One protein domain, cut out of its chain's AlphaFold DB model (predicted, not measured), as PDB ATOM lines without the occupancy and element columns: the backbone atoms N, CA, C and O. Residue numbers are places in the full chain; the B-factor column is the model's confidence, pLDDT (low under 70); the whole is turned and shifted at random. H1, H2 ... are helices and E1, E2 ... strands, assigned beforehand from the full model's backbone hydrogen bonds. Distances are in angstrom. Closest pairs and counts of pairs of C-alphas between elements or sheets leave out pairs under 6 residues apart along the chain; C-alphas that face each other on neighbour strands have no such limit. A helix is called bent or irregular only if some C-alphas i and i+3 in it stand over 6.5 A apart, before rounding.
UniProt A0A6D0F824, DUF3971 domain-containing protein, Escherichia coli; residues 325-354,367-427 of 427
ATOM      1  N   ALA A 325     -40.929 -31.673 -48.660       94.75
ATOM      2  CA  ALA A 325     -41.145 -31.153 -47.320       94.75
ATOM      3  C   ALA A 325     -40.907 -29.637 -47.321       94.75
ATOM      4  O   ALA A 325     -39.972 -29.152 -47.955       94.75
ATOM      5  N   SER A 326     -41.751 -28.895 -46.620       95.94
ATOM      6  CA  SER A 326     -41.700 -27.441 -46.447       95.94
ATOM      7  C   SER A 326     -42.013 -27.077 -45.002       95.94
ATOM      8  O   SER A 326     -42.582 -27.899 -44.282       95.94
ATOM      9  N   ASN A 327     -41.651 -25.858 -44.587       93.56
ATOM     10  CA  ASN A 327     -41.769 -25.415 -43.191       93.56
ATOM     11  C   ASN A 327     -41.140 -26.427 -42.219       93.56
ATOM     12  O   ASN A 327     -41.700 -26.702 -41.161       93.56
ATOM     13  N   LEU A 328     -40.016 -27.032 -42.615       95.88
ATOM     14  CA  LEU A 328     -39.392 -28.072 -41.815       95.88
ATOM     15  C   LEU A 328     -38.582 -27.408 -40.709       95.88
ATOM     16  O   LEU A 328     -37.652 -26.641 -40.977       95.88
ATOM     17  N   THR A 329     -38.930 -27.746 -39.476       97.69
ATOM     18  CA  THR A 329     -38.179 -27.376 -38.280       97.69
ATOM     19  C   THR A 329     -37.732 -28.630 -37.561       97.69
ATOM     20  O   THR A 329     -38.526 -29.548 -37.374       97.69
ATOM     21  N   ALA A 330     -36.477 -28.652 -37.134       97.56
ATOM     22  CA  ALA A 330     -35.937 -29.699 -36.289       97.56
ATOM     23  C   ALA A 330     -35.263 -29.055 -35.073       97.56
ATOM     24  O   ALA A 330     -34.516 -28.092 -35.220       97.56
ATOM     25  N   VAL A 331     -35.562 -29.529 -33.866       98.19
ATOM     26  CA  VAL A 331     -35.137 -28.872 -32.622       98.19
ATOM     27  C   VAL A 331     -34.642 -29.900 -31.618       98.19
ATOM     28  O   VAL A 331     -35.345 -30.859 -31.304       98.19
ATOM     29  N   ILE A 332     -33.455 -29.655 -31.071       97.50
ATOM     30  CA  ILE A 332     -32.953 -30.266 -29.841       97.50
ATOM     31  C   ILE A 332     -32.959 -29.155 -28.788       97.50
ATOM     32  O   ILE A 332     -32.043 -28.339 -28.763       97.50
ATOM     33  N   PRO A 333     -34.004 -29.047 -27.953       94.00
ATOM     34  CA  PRO A 333     -34.179 -27.877 -27.090       94.00
ATOM     35  C   PRO A 333     -33.217 -27.851 -25.896       94.00
ATOM     36  O   PRO A 333     -33.039 -26.805 -25.287       94.00
ATOM     37  N   ASP A 334     -32.691 -29.014 -25.514       92.88
ATOM     38  CA  ASP A 334     -31.762 -29.212 -24.402       92.88
ATOM     39  C   ASP A 334     -31.034 -30.542 -24.642       92.88
ATOM     40  O   ASP A 334     -31.680 -31.597 -24.686       92.88
ATOM     41  N   TYR A 335     -29.711 -30.510 -24.803       91.38
ATOM     42  CA  TYR A 335     -28.907 -31.712 -25.046       91.38
ATOM     43  C   TYR A 335     -29.052 -32.756 -23.934       91.38
ATOM     44  O   TYR A 335     -29.009 -33.948 -24.223       91.38
ATOM     45  N   SER A 336     -29.303 -32.344 -22.686       90.81
ATOM     46  CA  SER A 336     -29.487 -33.270 -21.557       90.81
ATOM     47  C   SER A 336     -30.810 -34.037 -21.596       90.81
ATOM     48  O   SER A 336     -30.960 -35.037 -20.897       90.81
ATOM     49  N   LYS A 337     -31.776 -33.585 -22.405       92.12
ATOM     50  CA  LYS A 337     -33.032 -34.312 -22.628       92.12
ATOM     51  C   LYS A 337     -32.906 -35.377 -23.703       92.12
ATOM     52  O   LYS A 337     -33.818 -36.188 -23.801       92.12
ATOM     53  N   GLU A 338     -31.839 -35.339 -24.506       92.81
ATOM     54  CA  GLU A 338     -31.565 -36.323 -25.555       92.81
ATOM     55  C   GLU A 338     -32.776 -36.510 -26.484       92.81
ATOM     56  O   GLU A 338     -33.204 -37.627 -26.751       92.81
ATOM     57  N   LYS A 339     -33.383 -35.409 -26.948       95.25
ATOM     58  CA  LYS A 339     -34.577 -35.448 -27.804       95.25
ATOM     59  C   LYS A 339     -34.460 -34.536 -29.007       95.25
ATOM     60  O   LYS A 339     -34.151 -33.355 -28.860       95.25
ATOM     61  N   LEU A 340     -34.800 -35.085 -30.166       96.88
ATOM     62  CA  LEU A 340     -34.947 -34.381 -31.428       96.88
ATOM     63  C   LEU A 340     -36.428 -34.354 -31.819       96.88
ATOM     64  O   LEU A 340     -37.059 -35.393 -32.002       96.88
ATOM     65  N   LEU A 341     -36.973 -33.151 -31.955       97.88
ATOM     66  CA  LEU A 341     -38.339 -32.915 -32.409       97.88
ATOM     67  C   LEU A 341     -38.300 -32.430 -33.853       97.88
ATOM     68  O   LEU A 341     -37.537 -31.513 -34.149       97.88
ATOM     69  N   ILE A 342     -39.100 -33.017 -34.740       97.06
ATOM     70  CA  ILE A 342     -39.188 -32.588 -36.143       97.06
ATOM     71  C   ILE A 342     -40.641 -32.342 -36.510       97.06
ATOM     72  O   ILE A 342     -41.480 -33.219 -36.336       97.06
ATOM     73  N   ASP A 343     -40.913 -31.186 -37.098       97.62
ATOM     74  CA  ASP A 343     -42.201 -30.835 -37.684       97.62
ATOM     75  C   ASP A 343     -41.999 -30.465 -39.153       97.62
ATOM     76  O   ASP A 343     -41.051 -29.755 -39.493       97.62
ATOM     77  N   ALA A 344     -42.867 -30.963 -40.036       96.75
ATOM     78  CA  ALA A 344     -42.807 -30.654 -41.462       96.75
ATOM     79  C   ALA A 344     -44.172 -30.766 -42.152       96.75
ATOM     80  O   ALA A 344     -44.957 -31.681 -41.886       96.75
ATOM     81  N   ASP A 345     -44.404 -29.886 -43.127       96.06
ATOM     82  CA  ASP A 345     -45.493 -30.013 -44.091       96.06
ATOM     83  C   ASP A 345     -44.978 -30.752 -45.332       96.06
ATOM     84  O   ASP A 345     -44.040 -30.300 -45.984       96.06
ATOM     85  N   ILE A 346     -45.596 -31.870 -45.699       94.25
ATOM     86  CA  ILE A 346     -45.217 -32.684 -46.856       94.25
ATOM     87  C   ILE A 346     -46.276 -32.531 -47.943       94.25
ATOM     88  O   ILE A 346     -47.470 -32.708 -47.695       94.25
ATOM     89  N   LYS A 347     -45.839 -32.253 -49.171       94.31
ATOM     90  CA  LYS A 347     -46.710 -32.157 -50.341       94.31
ATOM     91  C   LYS A 347     -46.108 -32.866 -51.546       94.31
ATOM     92  O   LYS A 347     -44.934 -32.697 -51.863       94.31
ATOM     93  N   GLY A 348     -46.942 -33.600 -52.270       92.94
ATOM     94  CA  GLY A 348     -46.570 -34.162 -53.563       92.94
ATOM     95  C   GLY A 348     -47.571 -35.191 -54.075       92.94
ATOM     96  O   GLY A 348     -48.611 -35.403 -53.448       92.94
ATOM     97  N   PRO A 349     -47.273 -35.836 -55.212       92.44
ATOM     98  CA  PRO A 349     -48.126 -36.875 -55.771       92.44
ATOM     99  C   PRO A 349     -48.181 -38.088 -54.835       92.44
ATOM    100  O   PRO A 349     -47.141 -38.591 -54.419       92.44
ATOM    101  N   GLY A 350     -49.372 -38.622 -54.554       86.94
ATOM    102  CA  GLY A 350     -49.539 -39.811 -53.706       86.94
ATOM    103  C   GLY A 350     -48.735 -41.019 -54.200       86.94
ATOM    104  O   GLY A 350     -48.131 -41.734 -53.402       86.94
ATOM    105  N   LYS A 351     -48.614 -41.168 -55.526       89.50
ATOM    106  CA  LYS A 351     -47.811 -42.215 -56.176       89.50
ATOM    107  C   LYS A 351     -46.316 -42.131 -55.871       89.50
ATOM    108  O   LYS A 351     -45.619 -43.126 -56.027       89.50
ATOM    109  N   ALA A 352     -45.817 -40.964 -55.467       89.31
ATOM    110  CA  ALA A 352     -44.408 -40.763 -55.152       89.31
ATOM    111  C   ALA A 352     -44.036 -41.186 -53.721       89.31
ATOM    112  O   ALA A 352     -42.853 -41.313 -53.422       89.31
ATOM    113  N   VAL A 353     -45.022 -41.413 -52.843       84.81
ATOM    114  CA  VAL A 353     -44.783 -41.731 -51.426       84.81
ATOM    115  C   VAL A 353     -44.278 -43.165 -51.246       84.81
ATOM    116  O   VAL A 353     -43.292 -43.379 -50.550       84.81
ATOM    117  N   GLY A 354     -44.923 -44.143 -51.890       84.94
ATOM    118  CA  GLY A 354     -44.550 -45.563 -51.800       84.94
ATOM    119  C   GLY A 354     -43.099 -45.852 -52.211       84.94
ATOM    120  O   GLY A 354     -42.365 -46.408 -51.395       84.94
ATOM    121  N   GLY A 367     -43.866 -49.877 -47.184       84.69
ATOM    122  CA  GLY A 367     -43.691 -50.018 -48.636       84.69
ATOM    123  C   GLY A 367     -44.659 -51.048 -49.225       84.69
ATOM    124  O   GLY A 367     -45.488 -50.715 -50.072       84.69
ATOM    125  N   ALA A 368     -44.661 -52.269 -48.682       88.62
ATOM    126  CA  ALA A 368     -45.569 -53.347 -49.075       88.62
ATOM    127  C   ALA A 368     -47.053 -52.949 -48.959       88.62
ATOM    128  O   ALA A 368     -47.851 -53.238 -49.849       88.62
ATOM    129  N   THR A 369     -47.425 -52.221 -47.901       86.00
ATOM    130  CA  THR A 369     -48.799 -51.715 -47.735       86.00
ATOM    131  C   THR A 369     -49.177 -50.724 -48.841       86.00
ATOM    132  O   THR A 369     -50.266 -50.813 -49.408       86.00
ATOM    133  N   LEU A 370     -48.277 -49.799 -49.189       87.69
ATOM    134  CA  LEU A 370     -48.498 -48.799 -50.240       87.69
ATOM    135  C   LEU A 370     -48.453 -49.393 -51.660       87.69
ATOM    136  O   LEU A 370     -49.028 -48.816 -52.582       87.69
ATOM    137  N   GLN A 371     -47.837 -50.564 -51.852       88.81
ATOM    138  CA  GLN A 371     -47.907 -51.310 -53.116       88.81
ATOM    139  C   GLN A 371     -49.291 -51.930 -53.359       88.81
ATOM    140  O   GLN A 371     -49.734 -52.026 -54.511       88.81
ATOM    141  N   GLU A 372     -49.980 -52.330 -52.287       91.19
ATOM    142  CA  GLU A 372     -51.348 -52.857 -52.334       91.19
ATOM    143  C   GLU A 372     -52.409 -51.742 -52.321       91.19
ATOM    144  O   GLU A 372     -53.484 -51.896 -52.910       91.19
ATOM    145  N   LEU A 373     -52.093 -50.606 -51.689       90.50
ATOM    146  CA  LEU A 373     -52.938 -49.416 -51.574       90.50
ATOM    147  C   LEU A 373     -52.343 -48.250 -52.371       90.50
ATOM    148  O   LEU A 373     -51.670 -47.369 -51.833       90.50
ATOM    149  N   GLN A 374     -52.622 -48.224 -53.671       91.00
ATOM    150  CA  GLN A 374     -52.012 -47.273 -54.595       91.00
ATOM    151  C   GLN A 374     -52.814 -45.973 -54.650       91.00
ATOM    152  O   GLN A 374     -53.862 -45.883 -55.295       91.00
ATOM    153  N   LEU A 375     -52.311 -44.957 -53.954       90.06
ATOM    154  CA  LEU A 375     -52.906 -43.628 -53.904       90.06
ATOM    155  C   LEU A 375     -52.419 -42.756 -55.069       90.06
ATOM    156  O   LEU A 375     -51.225 -42.657 -55.330       90.06
ATOM    157  N   ASP A 376     -53.346 -42.072 -55.732       91.44
ATOM    158  CA  ASP A 376     -53.084 -41.139 -56.828       91.44
ATOM    159  C   ASP A 376     -53.727 -39.768 -56.580       91.44
ATOM    160  O   ASP A 376     -54.683 -39.630 -55.808       91.44
ATOM    161  N   GLY A 377     -53.201 -38.749 -57.257       92.06
ATOM    162  CA  GLY A 377     -53.491 -37.337 -57.008       92.06
ATOM    163  C   GLY A 377     -52.588 -36.727 -55.935       92.06
ATOM    164  O   GLY A 377     -51.822 -37.427 -55.272       92.06
ATOM    165  N   ASP A 378     -52.673 -35.411 -55.764       93.19
ATOM    166  CA  ASP A 378     -51.845 -34.683 -54.800       93.19
ATOM    167  C   ASP A 378     -52.260 -34.984 -53.361       93.19
ATOM    168  O   ASP A 378     -53.446 -35.040 -53.024       93.19
ATOM    169  N   VAL A 379     -51.267 -35.140 -52.494       90.19
ATOM    170  CA  VAL A 379     -51.431 -35.407 -51.069       90.19
ATOM    171  C   VAL A 379     -50.738 -34.303 -50.287       90.19
ATOM    172  O   VAL A 379     -49.649 -33.858 -50.650       90.19
ATOM    173  N   ASN A 380     -51.386 -33.855 -49.211       93.44
ATOM    174  CA  ASN A 380     -50.796 -32.934 -48.247       93.44
ATOM    175  C   ASN A 380     -50.799 -33.618 -46.883       93.44
ATOM    176  O   ASN A 380     -51.845 -34.110 -46.457       93.44
ATOM    177  N   ALA A 381     -49.663 -33.638 -46.204       92.69
ATOM    178  CA  ALA A 381     -49.517 -34.234 -44.890       92.69
ATOM    179  C   ALA A 381     -48.794 -33.280 -43.943       92.69
ATOM    180  O   ALA A 381     -47.941 -32.511 -44.370       92.69
ATOM    181  N   ARG A 382     -49.122 -33.353 -42.658       95.25
ATOM    182  CA  ARG A 382     -48.314 -32.778 -41.582       95.25
ATOM    183  C   ARG A 382     -47.682 -33.915 -40.816       95.25
ATOM    184  O   ARG A 382     -48.403 -34.840 -40.445       95.25
ATOM    185  N   LEU A 383     -46.374 -33.852 -40.622       94.81
ATOM    186  CA  LEU A 383     -45.589 -34.848 -39.909       94.81
ATOM    187  C   LEU A 383     -44.997 -34.212 -38.655       94.81
ATOM    188  O   LEU A 383     -44.435 -33.125 -38.731       94.81
ATOM    189  N   HIS A 384     -45.106 -34.928 -37.543       97.12
ATOM    190  CA  HIS A 384     -44.454 -34.625 -36.283       97.12
ATOM    191  C   HIS A 384     -43.694 -35.869 -35.809       97.12
ATOM    192  O   HIS A 384     -44.291 -36.941 -35.670       97.12
ATOM    193  N   LEU A 385     -42.394 -35.733 -35.569       96.19
ATOM    194  CA  LEU A 385     -41.526 -36.784 -35.048       96.19
ATOM    195  C   LEU A 385     -41.000 -36.380 -33.669       96.19
ATOM    196  O   LEU A 385     -40.462 -35.287 -33.510       96.19
ATOM    197  N   ASP A 386     -41.119 -37.290 -32.704       96.50
ATOM    198  CA  ASP A 386     -40.416 -37.242 -31.416       96.50
ATOM    199  C   ASP A 386     -39.388 -38.377 -31.433       96.50
ATOM    200  O   ASP A 386     -39.756 -39.556 -31.444       96.50
ATOM    201  N   ILE A 387     -38.111 -38.011 -31.550       95.56
ATOM    202  CA  ILE A 387     -36.976 -38.925 -31.693       95.56
ATOM    203  C   ILE A 387     -36.130 -38.838 -30.418       95.56
ATOM    204  O   ILE A 387     -35.367 -37.881 -30.247       95.56
ATOM    205  N   PRO A 388     -36.216 -39.835 -29.527       95.00
ATOM    206  CA  PRO A 388     -35.251 -39.992 -28.451       95.00
ATOM    207  C   PRO A 388     -33.864 -40.340 -29.013       95.00
ATOM    208  O   PRO A 388     -33.715 -41.242 -29.835       95.00
ATOM    209  N   LEU A 389     -32.831 -39.642 -28.553       91.25
ATOM    210  CA  LEU A 389     -31.426 -39.846 -28.922       91.25
ATOM    211  C   LEU A 389     -30.711 -40.833 -27.983       91.25
ATOM    212  O   LEU A 389     -29.521 -41.088 -28.138       91.25
ATOM    213  N   ASN A 390     -31.448 -41.416 -27.037       88.94
ATOM    214  CA  ASN A 390     -30.983 -42.415 -26.073       88.94
ATOM    215  C   ASN A 390     -31.259 -43.869 -26.516       88.94
ATOM    216  O   ASN A 390     -31.011 -44.810 -25.761       88.94
ATOM    217  N   GLY A 391     -31.790 -44.057 -27.730       85.44
ATOM    218  CA  GLY A 391     -32.128 -45.363 -28.300       85.44
ATOM    219  C   GLY A 391     -33.547 -45.860 -28.005       85.44
ATOM    220  O   GLY A 391     -33.888 -46.971 -28.416       85.44
ATOM    221  N   GLU A 392     -34.387 -45.074 -27.324       91.94
ATOM    222  CA  GLU A 392     -35.822 -45.361 -27.227       91.94
ATOM    223  C   GLU A 392     -36.529 -45.259 -28.595       91.94
ATOM    224  O   GLU A 392     -36.003 -44.724 -29.573       91.94
ATOM    225  N   LEU A 393     -37.746 -45.805 -28.674       90.56
ATOM    226  CA  LEU A 393     -38.524 -45.842 -29.912       90.56
ATOM    227  C   LEU A 393     -38.959 -44.439 -30.353       90.56
ATOM    228  O   LEU A 393     -39.482 -43.650 -29.567       90.56
ATOM    229  N   VAL A 394     -38.811 -44.174 -31.651       92.12
ATOM    230  CA  VAL A 394     -39.313 -42.960 -32.302       92.12
ATOM    231  C   VAL A 394     -40.834 -42.983 -32.343       92.12
ATOM    232  O   VAL A 394     -41.421 -43.984 -32.746       92.12
ATOM    233  N   THR A 395     -41.465 -41.862 -31.997       94.06
ATOM    234  CA  THR A 395     -42.901 -41.659 -32.209       94.06
ATOM    235  C   THR A 395     -43.127 -40.820 -33.460       94.06
ATOM    236  O   THR A 395     -42.668 -39.678 -33.536       94.06
ATOM    237  N   ALA A 396     -43.890 -41.343 -34.418       92.25
ATOM    238  CA  ALA A 396     -44.266 -40.633 -35.636       92.25
ATOM    239  C   ALA A 396     -45.770 -40.352 -35.657       92.25
ATOM    240  O   ALA A 396     -46.601 -41.261 -35.687       92.25
ATOM    241  N   LYS A 397     -46.138 -39.071 -35.678       94.25
ATOM    242  CA  LYS A 397     -47.527 -38.618 -35.768       94.25
ATOM    243  C   LYS A 397     -47.743 -37.894 -37.080       94.25
ATOM    244  O   LYS A 397     -46.923 -37.070 -37.472       94.25
ATOM    245  N   GLY A 398     -48.872 -38.138 -37.730       92.38
ATOM    246  CA  GLY A 398     -49.202 -37.383 -38.929       92.38
ATOM    247  C   GLY A 398     -50.686 -37.217 -39.181       92.38
ATOM    248  O   GLY A 398     -51.506 -38.012 -38.729       92.38
ATOM    249  N   GLU A 399     -51.022 -36.161 -39.916       94.00
ATOM    250  CA  GLU A 399     -52.353 -35.897 -40.464       94.00
ATOM    251  C   GLU A 399     -52.222 -35.743 -41.975       94.00
ATOM    252  O   GLU A 399     -51.534 -34.844 -42.450       94.00
ATOM    253  N   VAL A 400     -52.906 -36.587 -42.738       91.62
ATOM    254  CA  VAL A 400     -52.894 -36.563 -44.199       91.62
ATOM    255  C   VAL A 400     -54.261 -36.134 -44.706       91.62
ATOM    256  O   VAL A 400     -55.292 -36.666 -44.297       91.62
ATOM    257  N   THR A 401     -54.275 -35.157 -45.608       93.25
ATOM    258  CA  THR A 401     -55.477 -34.618 -46.241       93.25
ATOM    259  C   THR A 401     -55.514 -35.012 -47.712       93.25
ATOM    260  O   THR A 401     -54.612 -34.677 -48.482       93.25
ATOM    261  N   LEU A 402     -56.608 -35.664 -48.096       92.56
ATOM    262  CA  LEU A 402     -56.924 -36.061 -49.462       92.56
ATOM    263  C   LEU A 402     -57.992 -35.122 -50.029       92.56
ATOM    264  O   LEU A 402     -58.949 -34.761 -49.336       92.56
ATOM    265  N   ARG A 403     -57.829 -34.714 -51.287       93.38
ATOM    266  CA  ARG A 403     -58.765 -33.866 -52.030       93.38
ATOM    267  C   ARG A 403     -58.882 -34.381 -53.457       93.38
ATOM    268  O   ARG A 403     -57.989 -34.162 -54.268       93.38
ATOM    269  N   ASN A 404     -60.015 -35.008 -53.763       93.69
ATOM    270  CA  ASN A 404     -60.302 -35.597 -55.074       93.69
ATOM    271  C   ASN A 404     -59.243 -36.614 -55.540       93.69
ATOM    272  O   ASN A 404     -58.945 -36.711 -56.729       93.69
ATOM    273  N   ASN A 405     -58.685 -37.381 -54.606       93.81
ATOM    274  CA  ASN A 405     -57.729 -38.440 -54.910       93.81
ATOM    275  C   ASN A 405     -58.438 -39.682 -55.471       93.81
ATOM    276  O   ASN A 405     -59.659 -39.843 -55.353       93.81
ATOM    277  N   SER A 406     -57.660 -40.600 -56.041       94.12
ATOM    278  CA  SER A 406     -58.121 -41.961 -56.312       94.12
ATOM    279  C   SER A 406     -57.242 -42.976 -55.606       94.12
ATOM    280  O   SER A 406     -56.026 -42.825 -55.589       94.12
ATOM    281  N   LEU A 407     -57.855 -44.006 -55.038       93.69
ATOM    282  CA  LEU A 407     -57.168 -45.089 -54.348       93.69
ATOM    283  C   LEU A 407     -57.505 -46.402 -55.047       93.69
ATOM    284  O   LEU A 407     -58.668 -46.809 -55.067       93.69
ATOM    285  N   PHE A 408     -56.498 -47.053 -55.613       94.62
ATOM    286  CA  PHE A 408     -56.624 -48.406 -56.135       94.62
ATOM    287  C   PHE A 408     -56.242 -49.415 -55.050       94.62
ATOM    288  O   PHE A 408     -55.154 -49.345 -54.481       94.62
ATOM    289  N   ILE A 409     -57.162 -50.332 -54.750       95.12
ATOM    290  CA  ILE A 409     -56.997 -51.390 -53.753       95.12
ATOM    291  C   ILE A 409     -56.788 -52.692 -54.514       95.12
ATOM    292  O   ILE A 409     -57.747 -53.334 -54.952       95.12
ATOM    293  N   LYS A 410     -55.524 -53.069 -54.680       93.12
ATOM    294  CA  LYS A 410     -55.105 -54.187 -55.527       93.12
ATOM    295  C   LYS A 410     -55.708 -55.542 -55.114       93.12
ATOM    296  O   LYS A 410     -56.187 -56.235 -56.009       93.12
ATOM    297  N   PRO A 411     -55.826 -55.907 -53.818       93.38
ATOM    298  CA  PRO A 411     -56.465 -57.167 -53.418       93.38
ATOM    299  C   PRO A 411     -57.950 -57.275 -53.787       93.38
ATOM    300  O   PRO A 411     -58.486 -58.377 -53.867       93.38
ATOM    301  N   LEU A 412     -58.625 -56.136 -53.981       94.75
ATOM    302  CA  LEU A 412     -60.044 -56.063 -54.336       94.75
ATOM    303  C   LEU A 412     -60.264 -55.758 -55.824       94.75
ATOM    304  O   LEU A 412     -61.415 -55.645 -56.243       94.75
ATOM    305  N   ASP A 413     -59.186 -55.540 -56.584       94.38
ATOM    306  CA  ASP A 413     -59.202 -55.037 -57.963       94.38
ATOM    307  C   ASP A 413     -60.191 -53.870 -58.162       94.38
ATOM    308  O   ASP A 413     -60.984 -53.810 -59.101       94.38
ATOM    309  N   SER A 414     -60.211 -52.952 -57.192       95.81
ATOM    310  CA  SER A 414     -61.236 -51.910 -57.086       95.81
ATOM    311  C   SER A 414     -60.608 -50.532 -56.920       95.81
ATOM    312  O   SER A 414     -59.659 -50.353 -56.159       95.81
ATOM    313  N   THR A 415     -61.162 -49.532 -57.612       96.00
ATOM    314  CA  THR A 415     -60.713 -48.133 -57.518       96.00
ATOM    315  C   THR A 415     -61.773 -47.261 -56.855       96.00
ATOM    316  O   THR A 415     -62.868 -47.092 -57.392       96.00
ATOM    317  N   LEU A 416     -61.418 -46.628 -55.741       94.31
ATOM    318  CA  LEU A 416     -62.187 -45.535 -55.154       94.31
ATOM    319  C   LEU A 416     -61.783 -44.224 -55.837       94.31
ATOM    320  O   LEU A 416     -60.598 -43.907 -55.919       94.31
ATOM    321  N   LYS A 417     -62.755 -43.457 -56.337       95.38
ATOM    322  CA  LYS A 417     -62.534 -42.162 -57.005       95.38
ATOM    323  C   LYS A 417     -63.144 -41.020 -56.198       95.38
ATOM    324  O   LYS A 417     -64.075 -41.242 -55.430       95.38
ATOM    325  N   ASN A 418     -62.656 -39.799 -56.431       94.38
ATOM    326  CA  ASN A 418     -63.103 -38.573 -55.757       94.38
ATOM    327  C   ASN A 418     -62.977 -38.653 -54.225       94.38
ATOM    328  O   ASN A 418     -63.794 -38.101 -53.488       94.38
ATOM    329  N   LEU A 419     -61.948 -39.353 -53.742       92.44
ATOM    330  CA  LEU A 419     -61.689 -39.534 -52.324       92.44
ATOM    331  C   LEU A 419     -61.243 -38.204 -51.716       92.44
ATOM    332  O   LEU A 419     -60.207 -37.647 -52.087       92.44
ATOM    333  N   SER A 420     -62.038 -37.702 -50.778       94.06
ATOM    334  CA  SER A 420     -61.741 -36.496 -50.012       94.06
ATOM    335  C   SER A 420     -61.951 -36.779 -48.536       94.06
ATOM    336  O   SER A 420     -62.951 -37.383 -48.151       94.06
ATOM    337  N   GLY A 421     -61.011 -36.352 -47.705       92.25
ATOM    338  CA  GLY A 421     -61.058 -36.637 -46.280       92.25
ATOM    339  C   GLY A 421     -59.722 -36.399 -45.604       92.25
ATOM    340  O   GLY A 421     -58.766 -35.922 -46.220       92.25
ATOM    341  N   LYS A 422     -59.671 -36.736 -44.321       91.94
ATOM    342  CA  LYS A 422     -58.457 -36.690 -43.518       91.94
ATOM    343  C   LYS A 422     -58.264 -38.015 -42.807       91.94
ATOM    344  O   LYS A 422     -59.242 -38.590 -42.334       91.94
ATOM    345  N   PHE A 423     -57.020 -38.457 -42.698       88.06
ATOM    346  CA  PHE A 423     -56.649 -39.543 -41.803       88.06
ATOM    347  C   PHE A 423     -55.482 -39.109 -40.928       88.06
ATOM    348  O   PHE A 423     -54.632 -38.330 -41.359       88.06
ATOM    349  N   SER A 424     -55.455 -39.600 -39.696       89.38
ATOM    350  CA  SER A 424     -54.359 -39.369 -38.766       89.38
ATOM    351  C   SER A 424     -53.786 -40.689 -38.276       89.38
ATOM    352  O   SER A 424     -54.487 -41.701 -38.227       89.38
ATOM    353  N   PHE A 425     -52.506 -40.674 -37.928       84.88
ATOM    354  CA  PHE A 425     -51.815 -41.820 -37.351       84.88
ATOM    355  C   PHE A 425     -50.888 -41.384 -36.217       84.88
ATOM    356  O   PHE A 425     -50.435 -40.238 -36.167       84.88
ATOM    357  N   ILE A 426     -50.629 -42.327 -35.316       89.56
ATOM    358  CA  ILE A 426     -49.586 -42.284 -34.292       89.56
ATOM    359  C   ILE A 426     -48.951 -43.671 -34.332       89.56
ATOM    360  O   ILE A 426     -49.665 -44.655 -34.132       89.56
ATOM    361  N   ASN A 427     -47.665 -43.734 -34.662       77.50
ATOM    362  CA  ASN A 427     -46.868 -44.957 -34.698       77.50
ATOM    363  C   ASN A 427     -45.744 -44.848 -33.675       77.50
ATOM    364  O   ASN A 427     -45.105 -43.766 -33.666       77.50
TER     365      ASN A 427
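Overview. This is residues 325 to 354 and 367 to 427 of the 427 residues of the protein "DUF3971 domain-containing protein" of Escherichia coli (UniProt A0A6D0F824). The domain is one long, twisted sheet bent like an L: E1, E2, E4, E5 and E6 make a long wall side by side, and past sharp bends in E5 and E6 the end of E5 and the beginning of E6 form, with the short strand E3, a short wall. Two short helices, H1 and H2, sit at the E3 edge of the short wall. The printed part has 91 residues, in the order E1 E2 H1 H2 E3 E4 E5 E6; the class is mostly strand. The sheet is branched, and its neighbour pairs E1 and E2, E2 and E4, E4 and E5, E5 and E6, and E3 and E5 are antiparallel. The whole is loose, with a radius of gyration of the C-alphas of 15.9 A and spans of 51 by 25 by 19 A.

Arrangement. E5, residues 395 to 409, has three neighbours and bends by 111 degrees at residue 404. On one side of it lie E4, residues 378 to 388, beside its residues 395 to 402, with N 382 and O 399 2.8 A apart, and E3, residues 373 to 376, beside its residues 405 to 409, with N 376 and O 406 2.8 A apart. On the other side lies E6, residues 414 to 426, which bends by 100 degrees at residue 418; N 400 and O 423 are 2.8 A apart. E4, E5 and E6 form a meander, each strand the antiparallel neighbour of the one before. E2, residues 339 to 349, is beside E4, with N 346 and O 381 2.8 A apart. E1, residues 325 to 332, is an edge strand and forms a hairpin with E2, with N 331 and O 341 2.8 A apart. H1, residues 350 to 354, stands at the sheet's level; its closest C-alphas to E3 are those of Gly 350 and Asp 376, 4.9 A apart. H2, residues 367 to 372, only grazes the sheet. H1 and H2 only just touch, with 3 pairs of C-alphas within 8 A, the closest those of Gly 354 and Leu 370 at 5.3 A. Every O i to N i+4 pair of H2 is within hydrogen-bond range; in H1 0 of 1 is, beside 1 of 2 O i to N i+3 pairs.

Along the chain. E1 begins at C-alpha 325, (-41.145, -31.153, -47.320), and is 19.3 A long. E2 measures 31.1 A, E4 31.6 A, E5 27.5 A and E6 27.3 A. E6 ends at C-alpha 426, (-49.586, -42.284, -34.292).

Size, cuts and confidence. The C-alphas farthest apart, those of Ser 336 and Asp 413, are 51.8 A apart. Residues 355 to 366 are not printed; C-alphas 354 and 367 are 5.5 A apart across the cut. Of the links that are printed whole, none is long. The mean pLDDT of the printed part is 92.6, and no printed residue is under 70.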